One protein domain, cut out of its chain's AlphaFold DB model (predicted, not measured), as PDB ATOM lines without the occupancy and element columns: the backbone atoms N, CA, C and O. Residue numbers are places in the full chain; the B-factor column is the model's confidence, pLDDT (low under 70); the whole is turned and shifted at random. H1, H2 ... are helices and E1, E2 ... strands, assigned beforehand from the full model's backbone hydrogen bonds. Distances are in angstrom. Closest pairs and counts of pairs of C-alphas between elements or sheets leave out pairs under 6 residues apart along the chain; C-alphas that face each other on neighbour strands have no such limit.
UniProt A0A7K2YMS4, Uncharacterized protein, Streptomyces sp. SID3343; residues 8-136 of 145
ATOM      1  N   GLY A   8     -21.844  15.224  33.332       55.91
ATOM      2  CA  GLY A   8     -21.787  14.305  34.473       55.91
ATOM      3  C   GLY A   8     -20.418  13.648  34.662       55.91
ATOM      4  O   GLY A   8     -19.995  13.442  35.794       55.91
ATOM      5  N   CYS A   9     -19.689  13.363  33.574       58.75
ATOM      6  CA  CYS A   9     -18.360  12.747  33.664       58.75
ATOM      7  C   CYS A   9     -17.286  13.723  34.163       58.75
ATOM      8  O   CYS A   9     -16.399  13.306  34.901       58.75
ATOM      9  N   GLY A  10     -17.356  15.000  33.774       61.56
ATOM     10  CA  GLY A  10     -16.358  16.009  34.149       61.56
ATOM     11  C   GLY A  10     -16.474  16.378  35.619       61.56
ATOM     12  O   GLY A  10     -15.514  16.223  36.370       61.56
ATOM     13  N   LEU A  11     -17.688  16.726  36.051       64.31
ATOM     14  CA  LEU A  11     -17.960  17.072  37.444       64.31
ATOM     15  C   LEU A  11     -17.674  15.893  38.385       64.31
ATOM     16  O   LEU A  11     -17.095  16.076  39.451       64.31
ATOM     17  N   LEU A  12     -18.038  14.668  37.992       65.19
ATOM     18  CA  LEU A  12     -17.744  13.480  38.789       65.19
ATOM     19  C   LEU A  12     -16.235  13.199  38.852       65.19
ATOM     20  O   LEU A  12     -15.734  12.900  39.929       65.19
ATOM     21  N   ALA A  13     -15.493  13.333  37.750       62.00
ATOM     22  CA  ALA A  13     -14.039  13.169  37.766       62.00
ATOM     23  C   ALA A  13     -13.351  14.211  38.659       62.00
ATOM     24  O   ALA A  13     -12.493  13.847  39.459       62.00
ATOM     25  N   GLU A  14     -13.757  15.477  38.582       66.44
ATOM     26  CA  GLU A  14     -13.228  16.555  39.424       66.44
ATOM     27  C   GLU A  14     -13.544  16.330  40.907       66.44
ATOM     28  O   GLU A  14     -12.663  16.447  41.762       66.44
ATOM     29  N   LEU A  15     -14.780  15.933  41.221       63.38
ATOM     30  CA  LEU A  15     -15.193  15.610  42.586       63.38
ATOM     31  C   LEU A  15     -14.448  14.392  43.138       63.38
ATOM     32  O   LEU A  15     -14.064  14.389  44.306       63.38
ATOM     33  N   LEU A  16     -14.220  13.360  42.325       63.38
ATOM     34  CA  LEU A  16     -13.500  12.163  42.753       63.38
ATOM     35  C   LEU A  16     -11.986  12.419  42.860       63.38
ATOM     36  O   LEU A  16     -11.365  11.930  43.804       63.38
ATOM     37  N   ALA A  17     -11.412  13.267  42.002       60.44
ATOM     38  CA  ALA A  17     -10.037  13.752  42.137       60.44
ATOM     39  C   ALA A  17      -9.851  14.573  43.426       60.44
ATOM     40  O   ALA A  17      -8.871  14.382  44.146       60.44
ATOM     41  N   ALA A  18     -10.827  15.415  43.790       63.12
ATOM     42  CA  ALA A  18     -10.843  16.120  45.075       63.12
ATOM     43  C   ALA A  18     -10.956  15.165  46.283       63.12
ATOM     44  O   ALA A  18     -10.523  15.501  47.386       63.12
ATOM     45  N   LYS A  19     -11.495  13.956  46.080       64.00
ATOM     46  CA  LYS A  19     -11.510  12.853  47.058       64.00
ATOM     47  C   LYS A  19     -10.269  11.947  46.984       64.00
ATOM     48  O   LYS A  19     -10.256  10.923  47.658       64.00
ATOM     49  N   GLN A  20      -9.239  12.328  46.220       62.38
ATOM     50  CA  GLN A  20      -8.001  11.562  45.992       62.38
ATOM     51  C   GLN A  20      -8.215  10.174  45.370       62.38
ATOM     52  O   GLN A  20      -7.364   9.296  45.493       62.38
ATOM     53  N   LEU A  21      -9.341   9.953  44.690       62.16
ATOM     54  CA  LEU A  21      -9.556   8.718  43.949       62.16
ATOM     55  C   LEU A  21      -8.807   8.812  42.619       62.16
ATOM     56  O   LEU A  21      -8.985   9.770  41.865       62.16
ATOM     57  N   ASP A  22      -7.965   7.817  42.338       70.12
ATOM     58  CA  ASP A  22      -7.146   7.754  41.127       70.12
ATOM     59  C   ASP A  22      -8.011   7.385  39.914       70.12
ATOM     60  O   ASP A  22      -8.130   6.223  39.510       70.12
ATOM     61  N   ILE A  23      -8.701   8.397  39.386       78.75
ATOM     62  CA  ILE A  23      -9.639   8.280  38.274       78.75
ATOM     63  C   ILE A  23      -9.107   9.043  37.071       78.75
ATOM     64  O   ILE A  23      -8.681  10.198  37.153       78.75
ATOM     65  N   GLY A  24      -9.141   8.362  35.933       88.50
ATOM     66  CA  GLY A  24      -8.793   8.908  34.635       88.50
ATOM     67  C   GLY A  24     -10.008   9.037  33.727       88.50
ATOM     68  O   GLY A  24     -11.011   8.346  33.896       88.50
ATOM     69  N   ILE A  25      -9.889   9.892  32.721       91.25
ATOM     70  CA  ILE A  25     -10.840  10.057  31.627       91.25
ATOM     71  C   ILE A  25     -10.144   9.604  30.347       91.25
ATOM     72  O   ILE A  25      -9.037  10.045  30.034       91.25
ATOM     73  N   ILE A  26     -10.808   8.731  29.603       93.25
ATOM     74  CA  ILE A  26     -10.410   8.321  28.256       93.25
ATOM     75  C   ILE A  26     -11.577   8.556  27.300       93.25
ATOM     76  O   ILE A  26     -12.709   8.773  27.733       93.25
ATOM     77  N   TRP A  27     -11.319   8.425  26.006       94.50
ATOM     78  CA  TRP A  27     -12.359   8.353  24.991       94.50
ATOM     79  C   TRP A  27     -12.401   6.970  24.330       94.50
ATOM     80  O   TRP A  27     -11.432   6.212  24.382       94.50
ATOM     81  N   HIS A  28     -13.531   6.632  23.719       95.12
ATOM     82  CA  HIS A  28     -13.743   5.417  22.935       95.12
ATOM     83  C   HIS A  28     -14.518   5.761  21.662       95.12
ATOM     84  O   HIS A  28     -15.608   6.327  21.754       95.12
ATOM     85  N   CYS A  29     -13.958   5.419  20.502       93.94
ATOM     86  CA  CYS A  29     -14.560   5.617  19.191       93.94
ATOM     87  C   CYS A  29     -15.262   4.340  18.733       93.94
ATOM     88  O   CYS A  29     -14.608   3.330  18.485       93.94
ATOM     89  N   ALA A  30     -16.583   4.396  18.566       93.00
ATOM     90  CA  ALA A  30     -17.367   3.264  18.080       93.00
ATOM     91  C   ALA A  30     -17.197   3.007  16.568       93.00
ATOM     92  O   ALA A  30     -17.531   1.918  16.105       93.00
ATOM     93  N   SER A  31     -16.685   3.979  15.802       90.81
ATOM     94  CA  SER A  31     -16.540   3.869  14.341       90.81
ATOM     95  C   SER A  31     -15.338   3.028  13.904       90.81
ATOM     96  O   SER A  31     -15.456   2.247  12.966       90.81
ATOM     97  N   CYS A  32     -14.180   3.177  14.556       90.25
ATOM     98  CA  CYS A  32     -12.972   2.371  14.292       90.25
ATOM     99  C   CYS A  32     -12.605   1.440  15.468       90.25
ATOM    100  O   CYS A  32     -11.453   1.037  15.598       90.25
ATOM    101  N   PRO A  33     -13.613   1.003  16.245       90.31
ATOM    102  CA  PRO A  33     -13.519   0.459  17.615       90.31
ATOM    103  C   PRO A  33     -12.142   0.564  18.294       90.31
ATOM    104  O   PRO A  33     -11.524  -0.449  18.618       90.31
ATOM    105  N   VAL A  34     -11.660   1.786  18.540       91.25
ATOM    106  CA  VAL A  34     -10.439   2.033  19.329       91.25
ATOM    107  C   VAL A  34     -10.734   2.930  20.515       91.25
ATOM    108  O   VAL A  34     -11.735   3.647  20.560       91.25
ATOM    109  N   GLN A  35      -9.834   2.919  21.486       92.38
ATOM    110  CA  GLN A  35      -9.907   3.799  22.642       92.38
ATOM    111  C   GLN A  35      -8.639   4.622  22.822       92.38
ATOM    112  O   GLN A  35      -7.533   4.193  22.485       92.38
ATOM    113  N   GLY A  36      -8.822   5.794  23.422       90.06
ATOM    114  CA  GLY A  36      -7.760   6.737  23.712       90.06
ATOM    115  C   GLY A  36      -6.652   6.092  24.525       90.06
ATOM    116  O   GLY A  36      -6.880   5.422  25.540       90.06
ATOM    117  N   ARG A  37      -5.426   6.301  24.054       87.06
ATOM    118  CA  ARG A  37      -4.216   5.840  24.731       87.06
ATOM    119  C   ARG A  37      -3.903   6.683  25.961       87.06
ATOM    120  O   ARG A  37      -3.468   6.147  26.979       87.06
ATOM    121  N   ARG A  38      -4.086   8.000  25.856       87.56
ATOM    122  CA  ARG A  38      -3.783   8.946  26.931       87.56
ATOM    123  C   ARG A  38      -4.886   8.926  27.979       87.56
ATOM    124  O   ARG A  38      -6.069   8.856  27.659       87.56
ATOM    125  N   ILE A  39      -4.464   8.997  29.234       89.56
ATOM    126  CA  ILE A  39      -5.352   9.134  30.381       89.56
ATOM    127  C   ILE A  39      -5.337  10.604  30.775       89.56
ATOM    128  O   ILE A  39      -4.277  11.155  31.073       89.56
ATOM    129  N   HIS A  40      -6.506  11.231  30.760       89.56
ATOM    130  CA  HIS A  40      -6.677  12.639  31.095       89.56
ATOM    131  C   HIS A  40      -7.303  12.779  32.478       89.56
ATOM    132  O   HIS A  40      -8.034  11.903  32.928       89.56
ATOM    133  N   HIS A  41      -7.053  13.903  33.139       84.38
ATOM    134  CA  HIS A  41      -7.685  14.234  34.424       84.38
ATOM    135  C   HIS A  41      -8.674  15.400  34.310       84.38
ATOM    136  O   HIS A  41      -9.335  15.746  35.281       84.38
ATOM    137  N   HIS A  42      -8.787  15.993  33.119       83.62
ATOM    138  CA  HIS A  42      -9.698  17.090  32.822       83.62
ATOM    139  C   HIS A  42     -10.556  16.728  31.611       83.62
ATOM    140  O   HIS A  42     -10.027  16.223  30.614       83.62
ATOM    141  N   ILE A  43     -11.862  17.002  31.680       84.44
ATOM    142  CA  ILE A  43     -12.800  16.628  30.615       84.44
ATOM    143  C   ILE A  43     -12.441  17.293  29.288       84.44
ATOM    144  O   ILE A  43     -12.399  16.619  28.262       84.44
ATOM    145  N   ASP A  44     -12.081  18.577  29.314       85.12
ATOM    146  CA  ASP A  44     -11.691  19.288  28.096       85.12
ATOM    147  C   ASP A  44     -10.471  18.658  27.430       85.12
ATOM    148  O   ASP A  44     -10.471  18.489  26.215       85.12
ATOM    149  N   ALA A  45      -9.455  18.242  28.191       85.75
ATOM    150  CA  ALA A  45      -8.281  17.588  27.616       85.75
ATOM    151  C   ALA A  45      -8.661  16.278  26.904       85.75
ATOM    152  O   ALA A  45      -8.208  16.035  25.786       85.75
ATOM    153  N   ALA A  46      -9.565  15.491  27.499       90.38
ATOM    154  CA  ALA A  46     -10.088  14.273  26.882       90.38
ATOM    155  C   ALA A  46     -10.935  14.556  25.629       90.38
ATOM    156  O   ALA A  46     -10.810  13.834  24.641       90.38
ATOM    157  N   ARG A  47     -11.764  15.611  25.644       90.38
ATOM    158  CA  ARG A  47     -12.553  16.050  24.476       90.38
ATOM    159  C   ARG A  47     -11.650  16.478  23.323       90.38
ATOM    160  O   ARG A  47     -11.887  16.079  22.189       90.38
ATOM    161  N   HIS A  48     -10.594  17.239  23.607       90.19
ATOM    162  CA  HIS A  48      -9.630  17.635  22.583       90.19
ATOM    163  C   HIS A  48      -8.922  16.414  21.992       90.19
ATOM    164  O   HIS A  48      -8.844  16.295  20.778       90.19
ATOM    165  N   ASP A  49      -8.462  15.478  22.821       91.12
ATOM    166  CA  ASP A  49      -7.814  14.249  22.347       91.12
ATOM    167  C   ASP A  49      -8.759  13.406  21.462       91.12
ATOM    168  O   ASP A  49      -8.365  12.943  20.395       91.12
ATOM    169  N   ALA A  50     -10.042  13.314  21.827       92.31
ATOM    170  CA  ALA A  50     -11.082  12.695  21.001       92.31
ATOM    171  C   ALA A  50     -11.303  13.421  19.661       92.31
ATOM    172  O   ALA A  50     -11.443  12.782  18.618       92.31
ATOM    173  N   ALA A  51     -11.315  14.757  19.660       92.00
ATOM    174  CA  ALA A  51     -11.431  15.549  18.436       92.00
ATOM    175  C   ALA A  51     -10.213  15.391  17.525       92.00
ATOM    176  O   ALA A  51     -10.352  15.390  16.301       92.00
ATOM    177  N   TYR A  52      -9.027  15.201  18.111       90.81
ATOM    178  CA  TYR A  52      -7.820  14.918  17.344       90.81
ATOM    179  C   TYR A  52      -7.944  13.579  16.622       90.81
ATOM    180  O   TYR A  52      -7.639  13.513  15.433       90.81
ATOM    181  N   HIS A  53      -8.462  12.553  17.296       91.75
ATOM    182  CA  HIS A  53      -8.769  11.273  16.666       91.75
ATOM    183  C   HIS A  53      -9.810  11.423  15.544       91.75
ATOM    184  O   HIS A  53      -9.566  11.003  14.414       91.75
ATOM    185  N   ALA A  54     -10.944  12.081  15.809       91.88
ATOM    186  CA  ALA A  54     -11.996  12.287  14.811       91.88
ATOM    187  C   ALA A  54     -11.461  12.946  13.524       91.88
ATOM    188  O   ALA A  54     -11.655  12.446  12.418       91.88
ATOM    189  N   ILE A  55     -10.708  14.036  13.649       90.62
ATOM    190  CA  ILE A  55     -10.235  14.792  12.482       90.62
ATOM    191  C   ILE A  55      -8.961  14.200  11.875       90.62
ATOM    192  O   ILE A  55      -8.754  14.301  10.665       90.62
ATOM    193  N   GLY A  56      -8.093  13.594  12.679       87.31
ATOM    194  CA  GLY A  56      -6.856  12.983  12.198       87.31
ATOM    195  C   GLY A  56      -7.094  11.663  11.504       87.31
ATOM    196  O   GLY A  56      -6.619  11.452  10.390       87.31
ATOM    197  N   HIS A  57      -7.870  10.803  12.154       89.06
ATOM    198  CA  HIS A  57      -8.129   9.459  11.677       89.06
ATOM    199  C   HIS A  57      -9.312   9.420  10.709       89.06
ATOM    200  O   HIS A  57      -9.172   8.945   9.583       89.06
ATOM    201  N   HIS A  58     -10.465   9.969  11.102       89.06
ATOM    202  CA  HIS A  58     -11.670   9.924  10.265       89.06
ATOM    203  C   HIS A  58     -11.758  11.067   9.251       89.06
ATOM    204  O   HIS A  58     -12.589  11.008   8.348       89.06
ATOM    205  N   ARG A  59     -10.896  12.090   9.362       88.31
ATOM    206  CA  ARG A  59     -10.918  13.296   8.511       88.31
ATOM    207  C   ARG A  59     -12.263  14.028   8.525       88.31
ATOM    208  O   ARG A  59     -12.550  14.797   7.610       88.31
ATOM    209  N   ASP A  60     -13.049  13.826   9.580       86.00
ATOM    210  CA  ASP A  60     -14.412  14.330   9.697       86.00
ATOM    211  C   ASP A  60     -14.754  14.635  11.162       86.00
ATOM    212  O   ASP A  60     -14.501  13.839  12.067       86.00
ATOM    213  N   THR A  61     -15.363  15.796  11.393       84.50
ATOM    214  CA  THR A  61     -15.895  16.195  12.698       84.50
ATOM    215  C   THR A  61     -17.134  15.397  13.096       84.50
ATOM    216  O   THR A  61     -17.371  15.230  14.288       84.50
ATOM    217  N   PHE A  62     -17.908  14.857  12.146       87.75
ATOM    218  CA  PHE A  62     -19.090  14.042  12.454       87.75
ATOM    219  C   PHE A  62     -18.739  12.789  13.270       87.75
ATOM    220  O   PHE A  62     -19.526  12.357  14.115       87.75
ATOM    221  N   ALA A  63     -17.520  12.259  13.104       87.56
ATOM    222  CA  ALA A  63     -17.024  11.120  13.871       87.56
ATOM    223  C   ALA A  63     -17.022  11.358  15.393       87.56
ATOM    224  O   ALA A  63     -17.145  10.394  16.145       87.56
ATOM    225  N   LEU A  64     -16.977  12.614  15.863       88.31
ATOM    226  CA  LEU A  64     -17.108  12.946  17.289       88.31
ATOM    227  C   LEU A  64     -18.412  12.437  17.906       88.31
ATOM    228  O   LEU A  64     -18.423  12.069  19.076       88.31
ATOM    229  N   THR A  65     -19.499  12.365  17.132       90.94
ATOM    230  CA  THR A  65     -20.791  11.845  17.614       90.94
ATOM    231  C   THR A  65     -20.740  10.351  17.952       90.94
ATOM    232  O   THR A  65     -21.564   9.858  18.722       90.94
ATOM    233  N   HIS A  66     -19.746   9.637  17.420       92.12
ATOM    234  CA  HIS A  66     -19.478   8.228  17.691       92.12
ATOM    235  C   HIS A  66     -18.395   8.024  18.759       92.12
ATOM    236  O   HIS A  66     -18.027   6.880  19.045       92.12
ATOM    237  N   ILE A  67     -17.880   9.107  19.350       93.06
ATOM    238  CA  ILE A  67     -16.872   9.057  20.403       93.06
ATOM    239  C   ILE A  67     -17.517   9.366  21.750       93.06
ATOM    240  O   ILE A  67     -18.184  10.377  21.942       93.06
ATOM    241  N   THR A  68     -17.283   8.485  22.717       94.75
ATOM    242  CA  THR A  68     -17.784   8.628  24.087       94.75
ATOM    243  C   THR A  68     -16.631   8.801  25.060       94.75
ATOM    244  O   THR A  68     -15.569   8.208  24.876       94.75
ATOM    245  N   LEU A  69     -16.832   9.605  26.105       93.56
ATOM    246  CA  LEU A  69     -15.891   9.698  27.219       93.56
ATOM    247  C   LEU A  69     -16.245   8.664  28.282       93.56
ATOM    248  O   LEU A  69     -17.417   8.465  28.598       93.56
ATOM    249  N   ARG A  70     -15.226   8.028  28.854       91.31
ATOM    250  CA  ARG A  70     -15.381   7.022  29.902       91.31
ATOM    251  C   ARG A  70     -14.444   7.310  31.063       91.31
ATOM    252  O   ARG A  70     -13.273   7.629  30.864       91.31
ATOM    253  N   LEU A  71     -14.971   7.150  32.272       90.19
ATOM    254  CA  LEU A  71     -14.180   7.151  33.495       90.19
ATOM    255  C   LEU A  71     -13.515   5.789  33.681       90.19
ATOM    256  O   LEU A  71     -14.151   4.747  33.507       90.19
ATOM    257  N   ILE A  72     -12.244   5.803  34.059       87.38
ATOM    258  CA  ILE A  72     -11.479   4.609  34.402       87.38
ATOM    259  C   ILE A  72     -10.974   4.722  35.833       87.38
ATOM    260  O   ILE A  72     -10.481   5.770  36.242       87.38
ATOM    261  N   GLY A  73     -11.112   3.642  36.596       85.81
ATOM    262  CA  GLY A  73     -10.565   3.555  37.948       85.81
ATOM    263  C   GLY A  73      -9.110   3.085  37.960       85.81
ATOM    264  O   GLY A  73      -8.572   2.629  36.946       85.81
ATOM    265  N   GLU A  74      -8.514   3.118  39.147       85.88
ATOM    266  CA  GLU A  74      -7.121   2.756  39.429       85.88
ATOM    267  C   GLU A  74      -6.688   1.426  38.793       85.88
ATOM    268  O   GLU A  74      -5.669   1.361  38.106       85.88
ATOM    269  N   ARG A  75      -7.491   0.361  38.941       84.00
ATOM    270  CA  ARG A  75      -7.161  -0.964  38.389       84.00
ATOM    271  C   ARG A  75      -6.981  -0.932  36.872       84.00
ATOM    272  O   ARG A  75      -6.037  -1.524  36.356       84.00
ATOM    273  N   GLU A  76      -7.874  -0.260  36.151       86.56
ATOM    274  CA  GLU A  76      -7.769  -0.164  34.693       86.56
ATOM    275  C   GLU A  76      -6.620   0.759  34.278       86.56
ATOM    276  O   GLU A  76      -5.878   0.441  33.349       86.56
ATOM    277  N   ARG A  77      -6.432   1.872  34.994       83.62
ATOM    278  CA  ARG A  77      -5.286   2.768  34.803       83.62
ATOM    279  C   ARG A  77      -3.968   2.005  34.931       83.62
ATOM    280  O   ARG A  77      -3.123   2.123  34.047       83.62
ATOM    281  N   GLN A  78      -3.824   1.167  35.954       83.81
ATOM    282  CA  GLN A  78      -2.631   0.353  36.155       83.81
ATOM    283  C   GLN A  78      -2.420  -0.642  35.010       83.81
ATOM    284  O   GLN A  78      -1.316  -0.714  34.475       83.81
ATOM    285  N   VAL A  79      -3.478  -1.342  34.578       82.94
ATOM    286  CA  VAL A  79      -3.413  -2.244  33.414       82.94
ATOM    287  C   VAL A  79      -2.977  -1.484  32.163       82.94
ATOM    288  O   VAL A  79      -2.131  -1.969  31.425       82.94
ATOM    289  N   ARG A  80      -3.488  -0.277  31.907       83.56
ATOM    290  CA  ARG A  80      -3.074   0.536  30.750       83.56
ATOM    291  C   ARG A  80      -1.616   0.967  30.824       83.56
ATOM    292  O   ARG A  80      -0.922   0.908  29.814       83.56
ATOM    293  N   LEU A  81      -1.151   1.393  31.998       77.62
ATOM    294  CA  LEU A  81       0.234   1.818  32.205       77.62
ATOM    295  C   LEU A  81       1.222   0.662  32.005       77.62
ATOM    296  O   LEU A  81       2.305   0.881  31.461       77.62
ATOM    297  N   THR A  82       0.852  -0.561  32.394       74.31
ATOM    298  CA  THR A  82       1.667  -1.758  32.147       74.31
ATOM    299  C   THR A  82       1.562  -2.233  30.695       74.31
ATOM    300  O   THR A  82       2.588  -2.487  30.072       74.31
ATOM    301  N   SER A  83       0.361  -2.246  30.110       67.62
ATOM    302  CA  SER A  83       0.113  -2.647  28.710       67.62
ATOM    303  C   SER A  83       0.739  -1.693  27.692       67.62
ATOM    304  O   SER A  83       1.127  -2.098  26.604       67.62
ATOM    305  N   ALA A  84       0.891  -0.408  28.023       61.31
ATOM    306  CA  ALA A  84       1.597   0.544  27.163       61.31
ATOM    307  C   ALA A  84       3.083   0.186  26.970       61.31
ATOM    308  O   ALA A  84       3.695   0.665  26.016       61.31
ATOM    309  N   ARG A  85       3.650  -0.632  27.868       61.66
ATOM    310  CA  ARG A  85       5.027  -1.137  27.807       61.66
ATOM    311  C   ARG A  85       5.119  -2.551  27.230       61.66
ATOM    312  O   ARG A  85       6.206  -2.941  26.821       61.66
ATOM    313  N   ASP A  86       4.011  -3.288  27.208       52.28
ATOM    314  CA  ASP A  86       3.974  -4.714  26.895       52.28
ATOM    315  C   ASP A  86       2.877  -4.998  25.860       52.28
ATOM    316  O   ASP A  86       1.680  -4.940  26.149       52.28
ATOM    317  N   THR A  87       3.280  -5.279  24.621       53.09
ATOM    318  CA  THR A  87       2.380  -5.488  23.471       53.09
ATOM    319  C   THR A  87       1.486  -6.725  23.604       53.09
ATOM    320  O   THR A  87       0.582  -6.906  22.790       53.09
ATOM    321  N   ALA A  88       1.705  -7.569  24.619       47.31
ATOM    322  CA  ALA A  88       0.959  -8.803  24.845       47.31
ATOM    323  C   ALA A  88      -0.426  -8.605  25.496       47.31
ATOM    324  O   ALA A  88      -1.277  -9.489  25.391       47.31
ATOM    325  N   VAL A  89      -0.689  -7.469  26.158       58.81
ATOM    326  CA  VAL A  89      -2.009  -7.217  26.760       58.81
ATOM    327  C   VAL A  89      -2.942  -6.593  25.723       58.81
ATOM    328  O   VAL A  89      -2.916  -5.390  25.456       58.81
ATOM    329  N   LEU A  90      -3.809  -7.430  25.154       65.00
ATOM    330  CA  LEU A  90      -4.863  -6.999  24.240       65.00
ATOM    331  C   LEU A  90      -6.010  -6.372  25.040       65.00
ATOM    332  O   LEU A  90      -6.946  -7.048  25.468       65.00
ATOM    333  N   LEU A  91      -5.931  -5.061  25.265       74.75
ATOM    334  CA  LEU A  91      -7.090  -4.287  25.698       74.75
ATOM    335  C   LEU A  91      -8.179  -4.371  24.620       74.75
ATOM    336  O   LEU A  91      -7.892  -4.230  23.433       74.75
ATOM    337  N   VAL A  92      -9.426  -4.589  25.042       79.44
ATOM    338  CA  VAL A  92     -10.597  -4.610  24.158       79.44
ATOM    339  C   VAL A  92     -11.527  -3.472  24.580       79.44
ATOM    340  O   VAL A  92     -12.001  -3.487  25.718       79.44
ATOM    341  N   PRO A  93     -11.801  -2.488  23.709       84.81
ATOM    342  CA  PRO A  93     -11.238  -2.272  22.366       84.81
ATOM    343  C   PRO A  93      -9.730  -1.932  22.382       84.81
ATOM    344  O   PRO A  93      -9.222  -1.498  23.418       84.81
ATOM    345  N   PRO A  94      -8.983  -2.113  21.277       87.06
ATOM    346  CA  PRO A  94      -7.554  -1.795  21.227       87.06
ATOM    347  C   PRO A  94      -7.266  -0.308  21.479       87.06
ATOM    348  O   PRO A  94      -8.096   0.566  21.221       87.06
ATOM    349  N   LEU A  95      -6.065  -0.014  21.987       86.75
ATOM    350  CA  LEU A  95      -5.587   1.364  22.121       86.75
ATOM    351  C   LEU A  95      -5.302   1.964  20.744       86.75
ATOM    352  O   LEU A  95      -4.739   1.289  19.883       86.75
ATOM    353  N   GLU A  96      -5.581   3.252  20.583       86.06
ATOM    354  CA  GLU A  96      -5.140   3.993  19.406       86.06
ATOM    355  C   GLU A  96      -3.597   3.906  19.242       86.06
ATOM    356  O   GLU A  96      -2.847   3.988  20.238       86.06
ATOM    357  N   PRO A  97      -3.088   3.679  18.014       79.38
ATOM    358  CA  PRO A  97      -1.654   3.709  17.730       79.38
ATOM    359  C   PRO A  97      -1.047   5.095  17.999       79.38
ATOM    360  O   PRO A  97      -1.723   6.113  17.920       79.38
ATOM    361  N   TRP A  98       0.247   5.130  18.337       63.28
ATOM    362  CA  TRP A  98       0.977   6.382  18.605       63.28
ATOM    363  C   TRP A  98       1.177   7.252  17.354       63.28
ATOM    364  O   TRP A  98       1.300   8.467  17.482       63.28
ATOM    365  N   ASP A  99       1.192   6.631  16.172       55.50
ATOM    366  CA  ASP A  99       1.596   7.253  14.909       55.50
ATOM    367  C   ASP A  99       0.394   7.732  14.085       55.50
ATOM    368  O   ASP A  99       0.188   7.327  12.942       55.50
ATOM    369  N   THR A 100      -0.428   8.604  14.660       59.72
ATOM    370  CA  THR A 100      -1.233   9.508  13.831       59.72
ATOM    371  C   THR A 100      -0.349  10.679  13.432       59.72
ATOM    372  O   THR A 100       0.165  11.370  14.315       59.72
ATOM    373  N   ASP A 101      -0.183  10.900  12.124       66.56
ATOM    374  CA  ASP A 101       0.492  12.085  11.593       66.56
ATOM    375  C   ASP A 101       0.037  13.337  12.358       66.56
ATOM    376  O   ASP A 101      -1.165  13.494  12.624       66.56
ATOM    377  N   PRO A 102       0.966  14.232  12.745       74.75
ATOM    378  CA  PRO A 102       0.590  15.444  13.444       74.75
ATOM    379  C   PRO A 102      -0.426  16.206  12.597       74.75
ATOM    380  O   PRO A 102      -0.210  16.464  11.413       74.75
ATOM    381  N   LEU A 103      -1.553  16.558  13.214       79.06
ATOM    382  CA  LEU A 103      -2.595  17.315  12.537       79.06
ATOM    383  C   LEU A 103      -2.022  18.619  11.965       79.06
ATOM    384  O   LEU A 103      -1.238  19.315  12.613       79.06
ATOM    385  N   SER A 104      -2.452  18.987  10.761       84.69
ATOM    386  CA  SER A 104      -2.140  20.307  10.206       84.69
ATOM    387  C   SER A 104      -2.713  21.429  11.089       84.69
ATOM    388  O   SER A 104      -3.691  21.213  11.817       84.69
ATOM    389  N   PRO A 105      -2.177  22.663  11.011       83.19
ATOM    390  CA  PRO A 105      -2.708  23.799  11.764       83.19
ATOM    391  C   PRO A 105      -4.222  24.001  11.595       83.19
ATOM    392  O   PRO A 105      -4.917  24.202  12.589       83.19
ATOM    393  N   LEU A 106      -4.739  23.856  10.370       84.56
ATOM    394  CA  LEU A 106      -6.169  23.975  10.067       84.56
ATOM    395  C   LEU A 106      -7.003  22.837  10.681       84.56
ATOM    396  O   LEU A 106      -8.087  23.074  11.205       84.56
ATOM    397  N   GLN A 107      -6.516  21.594  10.641       86.19
ATOM    398  CA  GLN A 107      -7.198  20.469  11.297       86.19
ATOM    399  C   GLN A 107      -7.251  20.647  12.812       86.19
ATOM    400  O   GLN A 107      -8.229  20.276  13.452       86.19
ATOM    401  N   LEU A 108      -6.206  21.234  13.384       82.56
ATOM    402  CA  LEU A 108      -6.147  21.513  14.807       82.56
ATOM    403  C   LEU A 108      -7.105  22.627  15.226       82.56
ATOM    404  O   LEU A 108      -7.706  22.523  16.291       82.56
ATOM    405  N   GLU A 109      -7.267  23.659  14.401       84.69
ATOM    406  CA  GLU A 109      -8.299  24.680  14.597       84.69
ATOM    407  C   GLU A 109      -9.695  24.050  14.573       84.69
ATOM    408  O   GLU A 109     -10.434  24.185  15.547       84.69
ATOM    409  N   ARG A 110      -9.987  23.224  13.557       86.44
ATOM    410  CA  ARG A 110     -11.239  22.452  13.477       86.44
ATOM    411  C   ARG A 110     -11.466  21.561  14.698       86.44
ATOM    412  O   ARG A 110     -12.594  21.451  15.160       86.44
ATOM    413  N   ALA A 111     -10.414  20.940  15.232       87.12
ATOM    414  CA  ALA A 111     -10.512  20.097  16.424       87.12
ATOM    415  C   ALA A 111     -10.892  20.899  17.665       87.12
ATOM    416  O   ALA A 111     -11.691  20.431  18.467       87.12
ATOM    417  N   CYS A 112     -10.344  22.106  17.807       88.88
ATOM    418  CA  CYS A 112     -10.693  23.004  18.902       88.88
ATOM    419  C   CYS A 112     -12.121  23.548  18.739       88.88
ATOM    420  O   CYS A 112     -12.855  23.631  19.720       88.88
ATOM    421  N   ASP A 113     -12.521  23.906  17.517       88.81
ATOM    422  CA  ASP A 113     -13.867  24.417  17.230       88.81
ATOM    423  C   ASP A 113     -14.936  23.353  17.483       88.81
ATOM    424  O   ASP A 113     -15.962  23.645  18.084       88.81
ATOM    425  N   ALA A 114     -14.673  22.100  17.108       87.50
ATOM    426  CA  ALA A 114     -15.620  21.001  17.275       87.50
ATOM    427  C   ALA A 114     -15.895  20.615  18.742       87.50
ATOM    428  O   ALA A 114     -16.820  19.849  19.008       87.50
ATOM    429  N   VAL A 115     -15.099  21.121  19.688       88.00
ATOM    430  CA  VAL A 115     -15.295  20.935  21.136       88.00
ATOM    431  C   VAL A 115     -15.596  22.251  21.855       88.00
ATOM    432  O   VAL A 115     -15.415  22.335  23.069       88.00
ATOM    433  N   ASP A 116     -16.013  23.279  21.109       87.06
ATOM    434  CA  ASP A 116     -16.352  24.614  21.612       87.06
ATOM    435  C   ASP A 116     -15.227  25.263  22.440       87.06
ATOM    436  O   ASP A 116     -15.458  26.033  23.375       87.06
ATOM    437  N   CYS A 117     -13.966  24.969  22.105       85.31
ATOM    438  CA  CYS A 117     -12.840  25.565  22.807       85.31
ATOM    439  C   CYS A 117     -12.796  27.075  22.564       85.31
ATOM    440  O   CYS A 117     -12.733  27.517  21.414       85.31
ATOM    441  N   ALA A 118     -12.685  27.859  23.638       80.38
ATOM    442  CA  ALA A 118     -12.599  29.312  23.556       80.38
ATOM    443  C   ALA A 118     -11.472  29.779  22.601       80.38
ATOM    444  O   ALA A 118     -10.349  29.263  22.682       80.38
ATOM    445  N   PRO A 119     -11.725  30.761  21.709       73.94
ATOM    446  CA  PRO A 119     -10.737  31.258  20.743       73.94
ATOM    447  C   PRO A 119      -9.446  31.794  21.375       73.94
ATOM    448  O   PRO A 119      -8.383  31.789  20.753       73.94
ATOM    449  N   ASP A 120      -9.530  32.266  22.615       72.06
ATOM    450  CA  ASP A 120      -8.440  32.877  23.361       72.06
ATOM    451  C   ASP A 120      -7.643  31.880  24.215       72.06
ATOM    452  O   ASP A 120      -6.643  32.275  24.827       72.06
ATOM    453  N   ALA A 121      -8.031  30.598  24.206       72.44
ATOM    454  CA  ALA A 121      -7.364  29.538  24.940       72.44
ATOM    455  C   ALA A 121      -5.858  29.493  24.634       72.44
ATOM    456  O   ALA A 121      -5.398  29.597  23.491       72.44
ATOM    457  N   ARG A 122      -5.053  29.289  25.683       66.56
ATOM    458  CA  ARG A 122      -3.581  29.340  25.627       66.56
ATOM    459  C   ARG A 122      -2.975  28.432  24.547       66.56
ATOM    460  O   ARG A 122      -1.964  28.792  23.944       66.56
ATOM    461  N   HIS A 123      -3.580  27.274  24.288       66.75
ATOM    462  CA  HIS A 123      -3.105  26.323  23.278       66.75
ATOM    463  C   HIS A 123      -3.459  26.739  21.836       66.75
ATOM    464  O   HIS A 123      -2.744  26.342  20.917       66.75
ATOM    465  N   ARG A 124      -4.493  27.572  21.627       69.00
ATOM    466  CA  ARG A 124      -4.748  28.248  20.342       69.00
ATOM    467  C   ARG A 124      -3.713  29.353  20.099       69.00
ATOM    468  O   ARG A 124      -3.170  29.455  19.004       69.00
ATOM    469  N   ARG A 125      -3.359  30.128  21.138       60.56
ATOM    470  CA  ARG A 125      -2.390  31.245  21.041       60.56
ATOM    471  C   ARG A 125      -0.962  30.808  20.713       60.56
ATOM    472  O   ARG A 125      -0.356  31.406  19.827       60.56
ATOM    473  N   ARG A 126      -0.454  29.735  21.344       57.62
ATOM    474  CA  ARG A 126       0.897  29.193  21.064       57.62
ATOM    475  C   ARG A 126       1.139  28.888  19.578       57.62
ATOM    476  O   ARG A 126       2.284  28.876  19.152       57.62
ATOM    477  N   ARG A 127       0.079  28.668  18.791       54.50
ATOM    478  CA  ARG A 127       0.139  28.310  17.364       54.50
ATOM    479  C   ARG A 127       0.294  29.499  16.431       54.50
ATOM    480  O   ARG A 127       0.980  29.368  15.426       54.50
ATOM    481  N   LYS A 128      -0.311  30.650  16.753       54.88
ATOM    482  CA  LYS A 128      -0.113  31.875  15.957       54.88
ATOM    483  C   LYS A 128       1.357  32.286  15.958       54.88
ATOM    484  O   LYS A 128       1.867  32.728  14.940       54.88
ATOM    485  N   GLU A 129       2.042  32.064  17.075       49.84
ATOM    486  CA  GLU A 129       3.475  32.327  17.197       49.84
ATOM    487  C   GLU A 129       4.325  31.321  16.406       49.84
ATOM    488  O   GLU A 129       5.307  31.730  15.805       49.84
ATOM    489  N   THR A 130       3.949  30.036  16.331       48.25
ATOM    490  CA  THR A 130       4.711  29.042  15.542       48.25
ATOM    491  C   THR A 130       4.485  29.193  14.034       48.25
ATOM    492  O   THR A 130       5.441  29.140  13.271       48.25
ATOM    493  N   ALA A 131       3.247  29.450  13.597       47.00
ATOM    494  CA  ALA A 131       2.931  29.684  12.184       47.00
ATOM    495  C   ALA A 131       3.575  30.979  11.647       47.00
ATOM    496  O   ALA A 131       4.053  31.007  10.518       47.00
ATOM    497  N   ALA A 132       3.674  32.025  12.476       44.28
ATOM    498  CA  ALA A 132       4.356  33.270  12.112       44.28
ATOM    499  C   ALA A 132       5.889  33.138  12.004       44.28
ATOM    500  O   ALA A 132       6.542  34.013  11.433       44.28
ATOM    501  N   VAL A 133       6.480  32.078  12.568       46.88
ATOM    502  CA  VAL A 133       7.919  31.797  12.450       46.88
ATOM    503  C   VAL A 133       8.228  31.082  11.131       46.88
ATOM    504  O   VAL A 133       9.245  31.397  10.517       46.88
ATOM    505  N   ASP A 134       7.337  30.214  10.643       43.03
ATOM    506  CA  ASP A 134       7.535  29.495   9.373       43.03
ATOM    507  C   ASP A 134       7.456  30.414   8.139       43.03
ATOM    508  O   ASP A 134       8.215  30.243   7.186       43.03
ATOM    509  N   GLU A 135       6.631  31.465   8.174       44.78
ATOM    510  CA  GLU A 135       6.533  32.453   7.081       44.78
ATOM    511  C   GLU A 135       7.761  33.375   6.955       44.78
ATOM    512  O   GLU A 135       7.891  34.116   5.980       44.78
ATOM    513  N   ARG A 136       8.681  33.354   7.931       48.81
ATOM    514  CA  ARG A 136       9.891  34.199   7.943       48.81
ATOM    515  C   ARG A 136      11.161  33.473   7.515       48.81
ATOM    516  O   ARG A 136      12.218  34.103   7.497       48.81
TER     517      ARG A 136
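This is residues 8 to 136 of the 145 residues of an uncharacterized protein of Streptomyces sp. SID3343 (UniProt A0A7K2YMS4). One helix, H2, forms the middle of this domain, between a ribbon of two antiparallel strands, E1 and E2, on one side and H5 on the other, with H3 packed on residues 50 to 55 of H2. H1 lies by residue 43 of H2, H4 lies beyond the ribbon, and H6 lies beyond H5, so that the longest span reaches from H4 to just past H6. The printed part has 129 residues with six named helices and two named strands, in the order H1 E1 H2 H3 E2 H4 H5 H6; the class is mostly helix. It is compact, with a radius of gyration of the C-alphas of 15.8 A and spans of 49 by 34 by 27 A.

H1, residues 8 to 18, and H2, residues 43 to 57, are close but not clearly touching; their closest C-alphas, those of Gly 10 and Ile 43, are 5.1 A apart. E1, residues 24 to 29, and E2, residues 67 to 72, are antiparallel neighbours at 150 degrees, with N 26 and O 70 at 3.0 A and N 68 and O 28 at 2.9 A, within hydrogen-bond range. Residues 28 to 29 of E1 also pair, antiparallel, with residues 34 to 35. The closest C-alphas of E1 and H2, those of Trp 27 and Ala 50, are 6.0 A apart. H2 touches H3, residues 61 to 66, with residues 50 to 55 alone, at a steep tilt of 65 degrees; the closest C-alphas are those of Ala 54 and Ala 63, 5.2 A. H4, residues 74 to 83, touches no helix; its closest C-alpha to E1 is that of Arg 77, 7.1 A from that of Gly 24. H2 touches H5, residues 105 to 113, opposite ways at a steep tilt of 46 degrees, closest at the C-alphas of Ala 51 and Ala 111, 5.1 A. H5 and H6, residues 122 to 134, are close but not clearly touching, opposite ways at a shallow tilt of 14 degrees; the C-alphas of Glu 109 and Arg 124 are closest, 7.6 A. Every O i to N i+4 pair is within hydrogen-bond range in H1, H2, H4 and H5; H6 has 6 of 9, and H3 has 0 of 2 but 3 of 3 O i to N i+3 pairs.

H1 begins at C-alpha 8 (-21.787, 14.305, 34.473) and is 15.3 A long. E1 spans 16.8 A and E2 15.6 A. H2, the longest helix, is 20.8 A long, from C-alpha 43 (-12.800, 16.628, 30.615). H3 spans 10.1 A, H4 14.0 A and H5 12.4 A. H6, 19.7 A, ends at C-alpha 134 (7.535, 29.495, 9.373).

The two C-alphas farthest apart, those of Arg 75 and Arg 136, are 49.5 A apart. The printed part has no cut. The links E1 to H2, residues 30 to 42, and H4 to H5, residues 84 to 104, are long. The mean pLDDT of the printed part is 77.6, and it is under 70 in residues 8 to 21, 83 to 90, 98 to 101 and 122 to 136.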